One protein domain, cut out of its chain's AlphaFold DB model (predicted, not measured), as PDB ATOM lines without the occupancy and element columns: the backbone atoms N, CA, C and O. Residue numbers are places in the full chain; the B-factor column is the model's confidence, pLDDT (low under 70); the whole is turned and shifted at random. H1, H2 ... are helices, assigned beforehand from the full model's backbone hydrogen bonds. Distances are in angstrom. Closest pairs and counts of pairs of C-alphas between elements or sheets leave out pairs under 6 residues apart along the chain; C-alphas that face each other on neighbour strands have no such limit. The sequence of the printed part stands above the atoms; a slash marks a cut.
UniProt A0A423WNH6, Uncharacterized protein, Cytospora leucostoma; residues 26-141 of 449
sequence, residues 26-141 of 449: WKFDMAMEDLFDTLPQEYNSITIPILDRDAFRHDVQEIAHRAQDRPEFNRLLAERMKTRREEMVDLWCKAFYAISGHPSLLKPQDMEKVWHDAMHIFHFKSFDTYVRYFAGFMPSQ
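What this domain is: This is residues 26 to 141 of the 449 residues of an uncharacterized protein of Cytospora leucostoma (UniProt A0A423WNH6). One long helix, H3, runs along most of a rod, with H2 slanting over its earlier part and H1 near by, and with the hairpin of H5 and H6 folded back over its later part so that H6 lies between H3 and H5. H6 packs on H3, H5 packs on H6 away from H3, and small H4 is at the turn. The printed part has 116 residues with six named helices, H1 to H6 in order, and no named strand; its class is all helix. It is only just loose, close to compact, with a radius of gyration of the C-alphas of 16.5 A, and spans 52 by 25 by 23 A.

How they stand to each other: Begin with H3, residues 70 to 101, the hub. Its residues 88 to 96 alone touch H6, residues 127 to 135, the same way at a shallow tilt of 31 degrees; their closest C-alphas, of Ala 95 and Ala 135, are 5.4 A apart. H5, residues 111 to 124, forms a helical hairpin with H6, at a shallow tilt of 11 degrees; look for their closest C-alphas at Asp 117 and Tyr 133, 5.1 A apart. H2, residues 53 to 66, forms a helical hairpin with H3 at a steep tilt of 44 degrees; the closest C-alphas, of Ala 64 and Phe 73, are 6.4 A apart. H1, residues 38 to 43, only just touches H3, with 3 pairs of C-alphas within 8 A, the closest being Tyr 43 and Met 81 at 5.8 A. H4, residues 103 to 106, touches no helix. Every O i to N i+4 pair is within hydrogen-bond range in H1, H3, H5 and H6, and 9 of 10 in H2; H4 is too short for one.

Where its parts are: Find C-alpha 70 at (116.970, 92.166, 107.292); H3 runs 46.3 A to C-alpha 101 at (120.972, 111.579, 149.100). H2 measures 20.4 A and H5 20.0 A.

The domain as a whole: The printed part has no cut and no long link. No printed residue is under pLDDT 70.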
ATOM      1  N   TRP A  26     117.623  82.592 109.921       98.00
ATOM      2  CA  TRP A  26     117.257  82.226 108.550       98.00
ATOM      3  C   TRP A  26     116.278  83.202 107.877       98.00
ATOM      4  O   TRP A  26     116.245  83.268 106.651       98.00
ATOM      5  N   LYS A  27     115.492  83.977 108.642       98.12
ATOM      6  CA  LYS A  27     114.583  85.005 108.102       98.12
ATOM      7  C   LYS A  27     115.346  86.200 107.511       98.12
ATOM      8  O   LYS A  27     114.814  86.905 106.658       98.12
ATOM      9  N   PHE A  28     116.585  86.416 107.951       98.31
ATOM     10  CA  PHE A  28     117.381  87.610 107.661       98.31
ATOM     11  C   PHE A  28     118.643  87.316 106.834       98.31
ATOM     12  O   PHE A  28     119.460  88.215 106.627       98.31
ATOM     13  N   ASP A  29     118.794  86.079 106.345       98.19
ATOM     14  CA  ASP A  29     120.011  85.580 105.684       98.19
ATOM     15  C   ASP A  29     121.255  85.736 106.587       98.19
ATOM     16  O   ASP A  29     122.286  86.291 106.204       98.19
ATOM     17  N   MET A  30     121.097  85.327 107.850       98.00
ATOM     18  CA  MET A  30     122.090  85.442 108.922       98.00
ATOM     19  C   MET A  30     122.422  84.071 109.517       98.00
ATOM     20  O   MET A  30     121.595  83.152 109.499       98.00
ATOM     21  N   ALA A  31     123.636  83.938 110.050       97.12
ATOM     22  CA  ALA A  31     124.064  82.758 110.787       97.12
ATOM     23  C   ALA A  31     123.415  82.732 112.181       97.12
ATOM     24  O   ALA A  31     123.028  83.762 112.733       97.12
ATOM     25  N   MET A  32     123.308  81.551 112.791       96.06
ATOM     26  CA  MET A  32     122.810  81.449 114.170       96.06
ATOM     27  C   MET A  32     123.802  82.075 115.159       96.06
ATOM     28  O   MET A  32     123.403  82.650 116.175       96.06
ATOM     29  N   GLU A  33     125.081  81.963 114.814       95.44
ATOM     30  CA  GLU A  33     126.270  82.456 115.494       95.44
ATOM     31  C   GLU A  33     126.334  83.990 115.537       95.44
ATOM     32  O   GLU A  33     126.805  84.512 116.548       95.44
ATOM     33  N   ASP A  34     125.742  84.692 114.552       96.62
ATOM     34  CA  ASP A  34     125.713  86.168 114.456       96.62
ATOM     35  C   ASP A  34     125.142  86.845 115.721       96.62
ATOM     36  O   ASP A  34     125.407  88.015 115.993       96.62
ATOM     37  N   LEU A  35     124.370  86.107 116.527       96.62
ATOM     38  CA  LEU A  35     123.870  86.519 117.844       96.62
ATOM     39  C   LEU A  35     124.980  86.794 118.877       96.62
ATOM     40  O   LEU A  35     124.720  87.453 119.885       96.62
ATOM     41  N   PHE A  36     126.186  86.263 118.674       94.88
ATOM     42  CA  PHE A  36     127.269  86.275 119.659       94.88
ATOM     43  C   PHE A  36     128.518  87.034 119.213       94.88
ATOM     44  O   PHE A  36     129.270  87.456 120.084       94.88
ATOM     45  N   ASP A  37     128.719  87.247 117.913       94.44
ATOM     46  CA  ASP A  37     129.809  88.061 117.369       94.44
ATOM     47  C   ASP A  37     129.285  89.359 116.723       94.44
ATOM     48  O   ASP A  37     129.419  90.435 117.304       94.44
ATOM     49  N   THR A  38     128.630  89.267 115.568       96.50
ATOM     50  CA  THR A  38     128.274  90.399 114.705       96.50
ATOM     51  C   THR A  38     127.235  91.320 115.351       96.50
ATOM     52  O   THR A  38     127.446  92.529 115.460       96.50
ATOM     53  N   LEU A  39     126.114  90.773 115.833       97.56
ATOM     54  CA  LEU A  39     125.023  91.575 116.394       97.56
ATOM     55  C   LEU A  39     125.397  92.280 117.713       97.56
ATOM     56  O   LEU A  39     125.042  93.453 117.853       97.56
ATOM     57  N   PRO A  40     126.115  91.658 118.674       97.06
ATOM     58  CA  PRO A  40     126.586  92.372 119.859       97.06
ATOM     59  C   PRO A  40     127.604  93.476 119.546       97.06
ATOM     60  O   PRO A  40     127.592  94.514 120.214       97.06
ATOM     61  N   GLN A  41     128.462  93.283 118.539       95.56
ATOM     62  CA  GLN A  41     129.425  94.297 118.102       95.56
ATOM     63  C   GLN A  41     128.720  95.508 117.470       95.56
ATOM     64  O   GLN A  41     129.028  96.639 117.836       95.56
ATOM     65  N   GLU A  42     127.735  95.290 116.589       97.06
ATOM     66  CA  GLU A  42     126.998  96.379 115.925       97.06
ATOM     67  C   GLU A  42     125.961  97.075 116.834       97.06
ATOM     68  O   GLU A  42     125.840  98.300 116.796       97.06
ATOM     69  N   TYR A  43     125.205  96.321 117.646       98.12
ATOM     70  CA  TYR A  43     123.985  96.816 118.317       98.12
ATOM     71  C   TYR A  43     123.979  96.693 119.846       98.12
ATOM     72  O   TYR A  43     122.982  97.050 120.475       98.12
ATOM     73  N   ASN A  44     125.054  96.204 120.471       97.38
ATOM     74  CA  ASN A  44     125.150  96.124 121.934       97.38
ATOM     75  C   ASN A  44     126.434  96.733 122.516       97.38
ATOM     76  O   ASN A  44     126.603  96.712 123.730       97.38
ATOM     77  N   SER A  45     127.332  97.283 121.698       94.25
ATOM     78  CA  SER A  45     128.655  97.742 122.143       94.25
ATOM     79  C   SER A  45     128.834  99.256 122.005       94.25
ATOM     80  O   SER A  45     128.352  99.880 121.063       94.25
ATOM     81  N   ILE A  46     129.541  99.860 122.968       88.06
ATOM     82  CA  ILE A  46     130.052 101.240 122.880       88.06
ATOM     83  C   ILE A  46     131.518 101.238 123.334       88.06
ATOM     84  O   ILE A  46     132.426 101.207 122.514       88.06
ATOM     85  N   THR A  47     131.723 101.198 124.652       92.88
ATOM     86  CA  THR A  47     133.023 101.002 125.324       92.88
ATOM     87  C   THR A  47     133.017  99.700 126.130       92.88
ATOM     88  O   THR A  47     134.031  99.025 126.252       92.88
ATOM     89  N   ILE A  48     131.843  99.352 126.657       95.31
ATOM     90  CA  ILE A  48     131.464  98.065 127.243       95.31
ATOM     91  C   ILE A  48     130.105  97.665 126.636       95.31
ATOM     92  O   ILE A  48     129.453  98.527 126.023       95.31
ATOM     93  N   PRO A  49     129.646  96.412 126.796       97.12
ATOM     94  CA  PRO A  49     128.290  96.031 126.421       97.12
ATOM     95  C   PRO A  49     127.233  96.881 127.129       97.12
ATOM     96  O   PRO A  49     127.387  97.185 128.312       97.12
ATOM     97  N   ILE A  50     126.140  97.218 126.449       97.69
ATOM     98  CA  ILE A  50     124.993  97.901 127.062       97.69
ATOM     99  C   ILE A  50     124.202  96.900 127.911       97.69
ATOM    100  O   ILE A  50     123.936  97.167 129.081       97.69
ATOM    101  N   LEU A  51     123.870  95.745 127.328       97.69
ATOM    102  CA  LEU A  51     123.147  94.641 127.960       97.69
ATOM    103  C   LEU A  51     124.030  93.403 128.154       97.69
ATOM    104  O   LEU A  51     124.936  93.153 127.352       97.69
ATOM    105  N   ASP A  52     123.703  92.577 129.151       96.44
ATOM    106  CA  ASP A  52     124.252  91.229 129.270       96.44
ATOM    107  C   ASP A  52     123.778  90.316 128.119       96.44
ATOM    108  O   ASP A  52     122.844  90.620 127.368       96.44
ATOM    109  N   ARG A  53     124.464  89.181 127.939       94.25
ATOM    110  CA  ARG A  53     124.239  88.269 126.803       94.25
ATOM    111  C   ARG A  53     122.829  87.676 126.767       94.25
ATOM    112  O   ARG A  53     122.317  87.398 125.680       94.25
ATOM    113  N   ASP A  54     122.206  87.467 127.923       94.31
ATOM    114  CA  ASP A  54     120.864  86.897 127.991       94.31
ATOM    115  C   ASP A  54     119.809  87.975 127.713       94.31
ATOM    116  O   ASP A  54     118.909  87.736 126.903       94.31
ATOM    117  N   ALA A  55     119.969  89.179 128.268       96.38
ATOM    118  CA  ALA A  55     119.125  90.336 127.976       96.38
ATOM    119  C   ALA A  55     119.182  90.751 126.492       96.38
ATOM    120  O   ALA A  55     118.134  90.947 125.872       96.38
ATOM    121  N   PHE A  56     120.376  90.805 125.885       97.62
ATOM    122  CA  PHE A  56     120.525  91.126 124.461       97.62
ATOM    123  C   PHE A  56     119.849  90.089 123.550       97.62
ATOM    124  O   PHE A  56     119.147  90.465 122.611       97.62
ATOM    125  N   ARG A  57     119.969  88.783 123.854       96.56
ATOM    126  CA  ARG A  57     119.235  87.739 123.113       96.56
ATOM    127  C   ARG A  57     117.731  87.986 123.145       96.56
ATOM    128  O   ARG A  57     117.082  87.792 122.122       96.56
ATOM    129  N   HIS A  58     117.167  88.363 124.291       97.56
ATOM    130  CA  HIS A  58     115.726  88.593 124.389       97.56
ATOM    131  C   HIS A  58     115.269  89.767 123.515       97.56
ATOM    132  O   HIS A  58     114.268  89.622 122.816       97.56
ATOM    133  N   ASP A  59     116.034  90.860 123.454       98.44
ATOM    134  CA  ASP A  59     115.761  91.967 122.528       98.44
ATOM    135  C   ASP A  59     115.875  91.526 121.052       98.44
ATOM    136  O   ASP A  59     114.972  91.805 120.259       98.44
ATOM    137  N   VAL A  60     116.919  90.768 120.679       98.19
ATOM    138  CA  VAL A  60     117.063  90.188 119.325       98.19
ATOM    139  C   VAL A  60     115.875  89.289 118.976       98.19
ATOM    140  O   VAL A  60     115.306  89.407 117.892       98.19
ATOM    141  N   GLN A  61     115.459  88.413 119.894       97.75
ATOM    142  CA  GLN A  61     114.335  87.501 119.698       97.75
ATOM    143  C   GLN A  61     113.009  88.266 119.561       97.75
ATOM    144  O   GLN A  61     112.226  87.958 118.663       97.75
ATOM    145  N   GLU A  62     112.751  89.276 120.396       98.00
ATOM    146  CA  GLU A  62     111.555  90.129 120.325       98.00
ATOM    147  C   GLU A  62     111.467  90.862 118.975       98.00
ATOM    148  O   GLU A  62     110.418  90.858 118.323       98.00
ATOM    149  N   ILE A  63     112.578  91.448 118.521       98.62
ATOM    150  CA  ILE A  63     112.651  92.196 117.259       98.62
ATOM    151  C   ILE A  63     112.534  91.261 116.052       98.62
ATOM    152  O   ILE A  63     111.803  91.574 115.113       98.62
ATOM    153  N   ALA A  64     113.163  90.087 116.097       98.38
ATOM    154  CA  ALA A  64     113.102  89.082 115.038       98.38
ATOM    155  C   ALA A  64     111.673  88.572 114.751       98.38
ATOM    156  O   ALA A  64     111.354  88.223 113.613       98.38
ATOM    157  N   HIS A  65     110.789  88.558 115.757       98.06
ATOM    158  CA  HIS A  65     109.371  88.235 115.559       98.06
ATOM    159  C   HIS A  65     108.575  89.375 114.899       98.06
ATOM    160  O   HIS A  65     107.543  89.110 114.280       98.06
ATOM    161  N   ARG A  66     109.027  90.632 115.020       98.38
ATOM    162  CA  ARG A  66     108.346  91.821 114.474       98.38
ATOM    163  C   ARG A  66     108.815  92.179 113.065       98.38
ATOM    164  O   ARG A  66     107.973  92.405 112.197       98.38
ATOM    165  N   ALA A  67     110.129  92.219 112.854       98.44
ATOM    166  CA  ALA A  67     110.752  92.572 111.583       98.44
ATOM    167  C   ALA A  67     110.403  91.561 110.485       98.44
ATOM    168  O   ALA A  67     110.422  90.354 110.738       98.44
ATOM    169  N   GLN A  68     110.115  92.020 109.268       98.25
ATOM    170  CA  GLN A  68     109.826  91.150 108.123       98.25
ATOM    171  C   GLN A  68     111.051  90.827 107.269       98.25
ATOM    172  O   GLN A  68     111.126  89.719 106.742       98.25
ATOM    173  N   ASP A  69     112.016  91.740 107.191       98.31
ATOM    174  CA  ASP A  69     113.253  91.588 106.427       98.31
ATOM    175  C   ASP A  69     114.489  92.064 107.215       98.31
ATOM    176  O   ASP A  69     114.385  92.597 108.324       98.31
ATOM    177  N   ARG A  70     115.686  91.815 106.661       98.38
ATOM    178  CA  ARG A  70     116.970  92.166 107.292       98.38
ATOM    179  C   ARG A  70     117.157  93.687 107.468       98.38
ATOM    180  O   ARG A  70     117.582  94.087 108.552       98.38
ATOM    181  N   PRO A  71     116.837  94.555 106.482       98.44
ATOM    182  CA  PRO A  71     116.856  96.006 106.685       98.44
ATOM    183  C   PRO A  71     115.974  96.486 107.846       98.44
ATOM    184  O   PRO A  71     116.426  97.296 108.656       98.44
ATOM    185  N   GLU A  72     114.741  95.986 107.966       98.38
ATOM    186  CA  GLU A  72     113.841  96.334 109.068       98.38
ATOM    187  C   GLU A  72     114.361  95.812 110.415       98.38
ATOM    188  O   GLU A  72     114.316  96.538 111.409       98.38
ATOM    189  N   PHE A  73     114.903  94.592 110.443       98.69
ATOM    190  CA  PHE A  73     115.515  93.987 111.628       98.69
ATOM    191  C   PHE A  73     116.678  94.834 112.164       98.69
ATOM    192  O   PHE A  73     116.652  95.239 113.328       98.69
ATOM    193  N   ASN A  74     117.633  95.208 111.305       98.56
ATOM    194  CA  ASN A  74     118.757  96.070 111.687       98.56
ATOM    195  C   ASN A  74     118.286  97.471 112.117       98.56
ATOM    196  O   ASN A  74     118.794  98.027 113.091       98.56
ATOM    197  N   ARG A  75     117.273  98.041 111.441       98.56
ATOM    198  CA  ARG A  75     116.679  99.334 111.824       98.56
ATOM    199  C   ARG A  75     116.073  99.284 113.231       98.56
ATOM    200  O   ARG A  75     116.300 100.197 114.022       98.56
ATOM    201  N   LEU A  76     115.312  98.234 113.538       98.62
ATOM    202  CA  LEU A  76     114.683  98.034 114.845       98.62
ATOM    203  C   LEU A  76     115.709  97.718 115.945       98.62
ATOM    204  O   LEU A  76     115.534  98.179 117.071       98.62
ATOM    205  N   LEU A  77     116.795  97.000 115.636       98.44
ATOM    206  CA  LEU A  77     117.907  96.792 116.571       98.44
ATOM    207  C   LEU A  77     118.641  98.094 116.901       98.44
ATOM    208  O   LEU A  77     118.879  98.370 118.074       98.44
ATOM    209  N   ALA A  78     118.941  98.930 115.904       98.38
ATOM    210  CA  ALA A  78     119.556 100.238 116.131       98.38
ATOM    211  C   ALA A  78     118.654 101.169 116.968       98.38
ATOM    212  O   ALA A  78     119.132 101.860 117.871       98.38
ATOM    213  N   GLU A  79     117.341 101.154 116.705       98.38
ATOM    214  CA  GLU A  79     116.335 101.866 117.501       98.38
ATOM    215  C   GLU A  79     116.319 101.359 118.954       98.38
ATOM    216  O   GLU A  79     116.460 102.152 119.887       98.38
ATOM    217  N   ARG A  80     116.265 100.036 119.156       98.12
ATOM    218  CA  ARG A  80     116.273  99.419 120.487       98.12
ATOM    219  C   ARG A  80     117.568  99.671 121.252       98.12
ATOM    220  O   ARG A  80     117.489  99.997 122.432       98.12
ATOM    221  N   MET A  81     118.735  99.593 120.608       97.75
ATOM    222  CA  MET A  81     120.026  99.929 121.220       97.75
ATOM    223  C   MET A  81     120.004 101.347 121.804       97.75
ATOM    224  O   MET A  81     120.471 101.571 122.924       97.75
ATOM    225  N   LYS A  82     119.448 102.311 121.057       97.88
ATOM    226  CA  LYS A  82     119.303 103.691 121.527       97.88
ATOM    227  C   LYS A  82     118.377 103.759 122.745       97.88
ATOM    228  O   LYS A  82     118.789 104.306 123.766       97.88
ATOM    229  N   THR A  83     117.190 103.154 122.679       97.81
ATOM    230  CA  THR A  83     116.248 103.116 123.811       97.81
ATOM    231  C   THR A  83     116.871 102.471 125.052       97.81
ATOM    232  O   THR A  83     116.792 103.038 126.135       97.81
ATOM    233  N   ARG A  84     117.568 101.335 124.911       97.75
ATOM    234  CA  ARG A  84     118.256 100.658 126.024       97.75
ATOM    235  C   ARG A  84     119.343 101.514 126.656       97.75
ATOM    236  O   ARG A  84     119.471 101.534 127.876       97.75
ATOM    237  N   ARG A  85     120.109 102.251 125.849       97.06
ATOM    238  CA  ARG A  85     121.106 103.208 126.348       97.06
ATOM    239  C   ARG A  85     120.451 104.297 127.199       97.06
ATOM    240  O   ARG A  85     120.951 104.598 128.276       97.06
ATOM    241  N   GLU A  86     119.337 104.856 126.729       97.69
ATOM    242  CA  GLU A  86     118.573 105.888 127.440       97.69
ATOM    243  C   GLU A  86     117.967 105.337 128.749       97.69
ATOM    244  O   GLU A  86     118.162 105.943 129.801       97.69
ATOM    245  N   GLU A  87     117.343 104.151 128.717       96.88
ATOM    246  CA  GLU A  87     116.825 103.434 129.899       96.88
ATOM    247  C   GLU A  87     117.915 103.180 130.957       96.88
ATOM    248  O   GLU A  87     117.711 103.444 132.144       96.88
ATOM    249  N   MET A  88     119.084 102.669 130.548       97.19
ATOM    250  CA  MET A  88     120.166 102.335 131.481       97.19
ATOM    251  C   MET A  88     120.817 103.583 132.090       97.19
ATOM    252  O   MET A  88     121.140 103.575 133.277       97.19
ATOM    253  N   VAL A  89     120.976 104.669 131.323       97.12
ATOM    254  CA  VAL A  89     121.497 105.949 131.843       97.12
ATOM    255  C   VAL A  89     120.509 106.599 132.818       97.12
ATOM    256  O   VAL A  89     120.925 107.082 133.869       97.12
ATOM    257  N   ASP A  90     119.208 106.572 132.525       97.06
ATOM    258  CA  ASP A  90     118.169 107.070 133.435       97.06
ATOM    259  C   ASP A  90     118.140 106.284 134.762       97.06
ATOM    260  O   ASP A  90     118.174 106.883 135.841       97.06
ATOM    261  N   LEU A  91     118.172 104.947 134.704       96.38
ATOM    262  CA  LEU A  91     118.251 104.096 135.897       96.38
ATOM    263  C   LEU A  91     119.549 104.306 136.690       96.38
ATOM    264  O   LEU A  91     119.503 104.363 137.920       96.38
ATOM    265  N   TRP A  92     120.687 104.474 136.011       97.38
ATOM    266  CA  TRP A  92     121.968 104.802 136.642       97.38
ATOM    267  C   TRP A  92     121.886 106.117 137.424       97.38
ATOM    268  O   TRP A  92     122.178 106.153 138.621       97.38
ATOM    269  N   CYS A  93     121.413 107.187 136.779       97.06
ATOM    270  CA  CYS A  93     121.239 108.495 137.408       97.06
ATOM    271  C   CYS A  93     120.287 108.434 138.613       97.06
ATOM    272  O   CYS A  93     120.587 109.015 139.657       97.06
ATOM    273  N   LYS A  94     119.180 107.686 138.515       95.69
ATOM    274  CA  LYS A  94     118.236 107.469 139.625       95.69
ATOM    275  C   LYS A  94     118.879 106.746 140.809       95.69
ATOM    276  O   LYS A  94     118.738 107.211 141.941       95.69
ATOM    277  N   ALA A  95     119.623 105.666 140.562       95.50
ATOM    278  CA  ALA A  95     120.324 104.927 141.612       95.50
ATOM    279  C   ALA A  95     121.376 105.805 142.317       95.50
ATOM    280  O   ALA A  95     121.397 105.879 143.547       95.50
ATOM    281  N   PHE A  96     122.189 106.548 141.559       96.19
ATOM    282  CA  PHE A  96     123.201 107.451 142.119       96.19
ATOM    283  C   PHE A  96     122.598 108.635 142.880       96.19
ATOM    284  O   PHE A  96     123.114 109.004 143.936       96.19
ATOM    285  N   TYR A  97     121.484 109.202 142.412       96.62
ATOM    286  CA  TYR A  97     120.768 110.250 143.138       96.62
ATOM    287  C   TYR A  97     120.199 109.728 144.469       96.62
ATOM    288  O   TYR A  97     120.351 110.370 145.509       96.62
ATOM    289  N   ALA A  98     119.615 108.523 144.471       94.56
ATOM    290  CA  ALA A  98     119.097 107.899 145.687       94.56
ATOM    291  C   ALA A  98     120.210 107.624 146.714       94.56
ATOM    292  O   ALA A  98     120.073 108.003 147.880       94.56
ATOM    293  N   ILE A  99     121.321 107.018 146.273       95.00
ATOM    294  CA  ILE A  99     122.474 106.665 147.115       95.00
ATOM    295  C   ILE A  99     123.184 107.912 147.657       95.00
ATOM    296  O   ILE A  99     123.518 107.951 148.840       95.00
ATOM    297  N   SER A 100     123.398 108.944 146.832       96.19
ATOM    298  CA  SER A 100     124.062 110.179 147.279       96.19
ATOM    299  C   SER A 100     123.215 110.979 148.275       96.19
ATOM    300  O   SER A 100     123.764 111.516 149.235       96.19
ATOM    301  N   GLY A 101     121.886 110.997 148.112       95.81
ATOM    302  CA  GLY A 101     120.972 111.579 149.100       95.81
ATOM    303  C   GLY A 101     120.846 110.766 150.396       95.81
ATOM    304  O   GLY A 101     120.590 111.338 151.454       95.81
ATOM    305  N   HIS A 102     121.039 109.442 150.338       95.31
ATOM    306  CA  HIS A 102     120.835 108.534 151.471       95.31
ATOM    307  C   HIS A 102     121.935 107.454 151.549       95.31
ATOM    308  O   HIS A 102     121.684 106.292 151.222       95.31
ATOM    309  N   PRO A 103     123.143 107.774 152.057       93.75
ATOM    310  CA  PRO A 103     124.249 106.810 152.143       93.75
ATOM    311  C   PRO A 103     123.946 105.553 152.977       93.75
ATOM    312  O   PRO A 103     124.615 104.531 152.835       93.75
ATOM    313  N   SER A 104     122.920 105.592 153.835       93.62
ATOM    314  CA  SER A 104     122.407 104.428 154.566       93.62
ATOM    315  C   SER A 104     121.852 103.321 153.662       93.62
ATOM    316  O   SER A 104     121.813 102.175 154.106       93.62
ATOM    317  N   LEU A 105     121.477 103.633 152.414       91.44
ATOM    318  CA  LEU A 105     121.043 102.655 151.412       91.44
ATOM    319  C   LEU A 105     122.152 101.668 151.031       91.44
ATOM    320  O   LEU A 105     121.844 100.534 150.691       91.44
ATOM    321  N   LEU A 106     123.432 102.033 151.187       91.00
ATOM    322  CA  LEU A 106     124.585 101.137 150.977       91.00
ATOM    323  C   LEU A 106     124.712 100.017 152.028       91.00
ATOM    324  O   LEU A 106     125.723  99.318 152.076       91.00
ATOM    325  N   LYS A 107     123.699  99.832 152.879       90.38
ATOM    326  CA  LYS A 107     123.512  98.640 153.707       90.38
ATOM    327  C   LYS A 107     122.459  97.761 153.021       90.38
ATOM    328  O   LYS A 107     121.272  98.047 153.191       90.38
ATOM    329  N   PRO A 108     122.854  96.722 152.256       78.38
ATOM    330  CA  PRO A 108     121.908  95.798 151.649       78.38
ATOM    331  C   PRO A 108     120.894  95.289 152.668       78.38
ATOM    332  O   PRO A 108     121.263  94.702 153.685       78.38
ATOM    333  N   GLN A 109     119.614  95.512 152.374       81.06
ATOM    334  CA  GLN A 109     118.518  94.845 153.080       81.06
ATOM    335  C   GLN A 109     118.473  93.358 152.696       81.06
ATOM    336  O   GLN A 109     118.124  92.515 153.516       81.06
ATOM    337  N   ASP A 110     118.903  93.057 151.468       87.06
ATOM    338  CA  ASP A 110     119.063  91.724 150.901       87.06
ATOM    339  C   ASP A 110     120.510  91.562 150.396       87.06
ATOM    340  O   ASP A 110     120.883  92.032 149.319       87.06
ATOM    341  N   MET A 111     121.352  90.938 151.223       88.50
ATOM    342  CA  MET A 111     122.753  90.647 150.886       88.50
ATOM    343  C   MET A 111     122.887  89.572 149.801       88.50
ATOM    344  O   MET A 111     123.873  89.577 149.067       88.50
ATOM    345  N   GLU A 112     121.922  88.656 149.698       91.50
ATOM    346  CA  GLU A 112     121.967  87.528 148.765       91.50
ATOM    347  C   GLU A 112     121.756  88.020 147.331       91.50
ATOM    348  O   GLU A 112     122.570  87.729 146.449       91.50
ATOM    349  N   LYS A 113     120.753  88.879 147.115       91.25
ATOM    350  CA  LYS A 113     120.545  89.542 145.824       91.25
ATOM    351  C   LYS A 113     121.748  90.396 145.415       91.25
ATOM    352  O   LYS A 113     122.196  90.309 144.273       91.25
ATOM    353  N   VAL A 114     122.294  91.204 146.329       91.38
ATOM    354  CA  VAL A 114     123.454  92.067 146.030       91.38
ATOM    355  C   VAL A 114     124.699  91.238 145.691       91.38
ATOM    356  O   VAL A 114     125.444  91.602 144.780       91.38
ATOM    357  N   TRP A 115     124.900  90.091 146.347       93.88
ATOM    358  CA  TRP A 115     125.950  89.137 145.987       93.88
ATOM    359  C   TRP A 115     125.735  88.530 144.593       93.88
ATOM    360  O   TRP A 115     126.668  88.478 143.791       93.88
ATOM    361  N   HIS A 116     124.507  88.121 144.268       95.06
ATOM    362  CA  HIS A 116     124.162  87.590 142.948       95.06
ATOM    363  C   HIS A 116     124.404  88.621 141.828       95.06
ATOM    364  O   HIS A 116     125.020  88.304 140.809       95.06
ATOM    365  N   ASP A 117     124.003  89.878 142.036       94.94
ATOM    366  CA  ASP A 117     124.260  90.968 141.085       94.94
ATOM    367  C   ASP A 117     125.769  91.274 140.945       94.94
ATOM    368  O   ASP A 117     126.249  91.523 139.836       94.94
ATOM    369  N   ALA A 118     126.555  91.175 142.026       95.50
ATOM    370  CA  ALA A 118     128.015  91.303 141.967       95.50
ATOM    371  C   ALA A 118     128.679  90.164 141.167       95.50
ATOM    372  O   ALA A 118     129.595  90.408 140.376       95.50
ATOM    373  N   MET A 119     128.191  88.927 141.313       96.56
ATOM    374  CA  MET A 119     128.634  87.797 140.489       96.56
ATOM    375  C   MET A 119     128.270  87.999 139.010       96.56
ATOM    376  O   MET A 119     129.086  87.709 138.134       96.56
ATOM    377  N   HIS A 120     127.098  88.569 138.708       95.12
ATOM    378  CA  HIS A 120     126.733  88.952 137.341       95.12
ATOM    379  C   HIS A 120     127.697  89.991 136.744       95.12
ATOM    380  O   HIS A 120     128.132  89.812 135.605       95.12
ATOM    381  N   ILE A 121     128.104  91.017 137.503       96.38
ATOM    382  CA  ILE A 121     129.145  91.964 137.059       96.38
ATOM    383  C   ILE A 121     130.447  91.225 136.725       96.38
ATOM    384  O   ILE A 121     131.039  91.476 135.676       96.38
ATOM    385  N   PHE A 122     130.893  90.301 137.583       94.75
ATOM    386  CA  PHE A 122     132.127  89.542 137.355       94.75
ATOM    387  C   PHE A 122     132.084  88.713 136.060       94.75
ATOM    388  O   PHE A 122     133.078  88.669 135.325       94.75
ATOM    389  N   HIS A 123     130.943  88.086 135.761       92.44
ATOM    390  CA  HIS A 123     130.777  87.243 134.578       92.44
ATOM    391  C   HIS A 123     130.555  88.030 133.279       92.44
ATOM    392  O   HIS A 123     131.205  87.715 132.284       92.44
ATOM    393  N   PHE A 124     129.675  89.039 133.271       94.00
ATOM    394  CA  PHE A 124     129.220  89.700 132.037       94.00
ATOM    395  C   PHE A 124     129.850  91.075 131.782       94.00
ATOM    396  O   PHE A 124     130.022  91.447 130.623       94.00
ATOM    397  N   LYS A 125     130.228  91.821 132.834       95.12
ATOM    398  CA  LYS A 125     130.905  93.137 132.748       95.12
ATOM    399  C   LYS A 125     130.186  94.167 131.853       95.12
ATOM    400  O   LYS A 125     130.815  95.066 131.296       95.12
ATOM    401  N   SER A 126     128.870  94.029 131.712       96.25
ATOM    402  CA  SER A 126     127.992  94.865 130.891       96.25
ATOM    403  C   SER A 126     127.365  95.991 131.714       96.25
ATOM    404  O   SER A 126     127.166  95.848 132.923       96.25
ATOM    405  N   PHE A 127     127.040  97.120 131.079       97.62
ATOM    406  CA  PHE A 127     126.532  98.316 131.754       97.62
ATOM    407  C   PHE A 127     125.269  98.029 132.576       97.62
ATOM    408  O   PHE A 127     125.198  98.422 133.739       97.62
ATOM    409  N   ASP A 128     124.328  97.261 132.028       97.62
ATOM    410  CA  ASP A 128     123.127  96.816 132.737       97.62
ATOM    411  C   ASP A 128     123.413  96.017 134.019       97.62
ATOM    412  O   ASP A 128     122.660  96.163 134.978       97.62
ATOM    413  N   THR A 129     124.487  95.221 134.105       97.19
ATOM    414  CA  THR A 129     124.841  94.513 135.353       97.19
ATOM    415  C   THR A 129     125.342  95.466 136.433       97.19
ATOM    416  O   THR A 129     124.955  95.319 137.594       97.19
ATOM    417  N   TYR A 130     126.103  96.503 136.065       97.44
ATOM    418  CA  TYR A 130     126.457  97.578 136.997       97.44
ATOM    419  C   TYR A 130     125.208  98.353 137.443       97.44
ATOM    420  O   TYR A 130     125.013  98.560 138.641       97.44
ATOM    421  N   VAL A 131     124.327  98.732 136.508       97.31
ATOM    422  CA  VAL A 131     123.049  99.405 136.810       97.31
ATOM    423  C   VAL A 131     122.195  98.553 137.753       97.31
ATOM    424  O   VAL A 131     121.698  99.070 138.748       97.31
ATOM    425  N   ARG A 132     122.063  97.247 137.491       96.19
ATOM    426  CA  ARG A 132     121.275  96.282 138.279       96.19
ATOM    427  C   ARG A 132     121.779  96.149 139.716       96.19
ATOM    428  O   ARG A 132     120.969  96.182 140.641       96.19
ATOM    429  N   TYR A 133     123.098  96.082 139.899       96.50
ATOM    430  CA  TYR A 133     123.740  96.073 141.215       96.50
ATOM    431  C   TYR A 133     123.453  97.359 142.002       96.50
ATOM    432  O   TYR A 133     122.950  97.290 143.122       96.50
ATOM    433  N   PHE A 134     123.688  98.541 141.415       95.94
ATOM    434  CA  PHE A 134     123.415  99.812 142.104       95.94
ATOM    435  C   PHE A 134     121.913 100.060 142.331       95.94
ATOM    436  O   PHE A 134     121.522 100.590 143.371       95.94
ATOM    437  N   ALA A 135     121.055  99.605 141.416       94.06
ATOM    438  CA  ALA A 135     119.605  99.614 141.585       94.06
ATOM    439  C   ALA A 135     119.139  98.724 142.753       94.06
ATOM    440  O   ALA A 135     118.116  99.025 143.363       94.06
ATOM    441  N   GLY A 136     119.897  97.680 143.113       93.12
ATOM    442  CA  GLY A 136     119.619  96.810 144.260       93.12
ATOM    443  C   GLY A 136     119.665  97.503 145.628       93.12
ATOM    444  O   GLY A 136     119.107  96.970 146.584       93.12
ATOM    445  N   PHE A 137     120.274  98.689 145.728       92.81
ATOM    446  CA  PHE A 137     120.267  99.513 146.945       92.81
ATOM    447  C   PHE A 137     119.104 100.518 146.987       92.81
ATOM    448  O   PHE A 137     118.893 101.171 148.009       92.81
ATOM    449  N   MET A 138     118.339 100.679 145.900       90.88
ATOM    450  CA  MET A 138     117.151 101.535 145.921       90.88
ATOM    451  C   MET A 138     116.031 100.858 146.727       90.88
ATOM    452  O   MET A 138     115.839  99.648 146.591       90.88
ATOM    453  N   PRO A 139     115.240 101.603 147.522       87.25
ATOM    454  CA  PRO A 139     114.049 101.046 148.153       87.25
ATOM    455  C   PRO A 139     113.104 100.473 147.093       87.25
ATOM    456  O   PRO A 139     112.704 101.189 146.170       87.25
ATOM    457  N   SER A 140     112.718  99.202 147.231       83.06
ATOM    458  CA  SER A 140     111.705  98.590 146.370       83.06
ATOM    459  C   SER A 140     110.421  99.418 146.440       83.06
ATOM    460  O   SER A 140     109.808  99.510 147.505       83.06
ATOM    461  N   GLN A 141     109.987 100.010 145.321       71.19
ATOM    462  CA  GLN A 141     108.783 100.861 145.287       71.19
ATOM    463  C   GLN A 141     107.514 100.099 145.726       71.19
ATOM    464  O   GLN A 141     106.548 100.689 146.226       71.19
TER     465      GLN A 141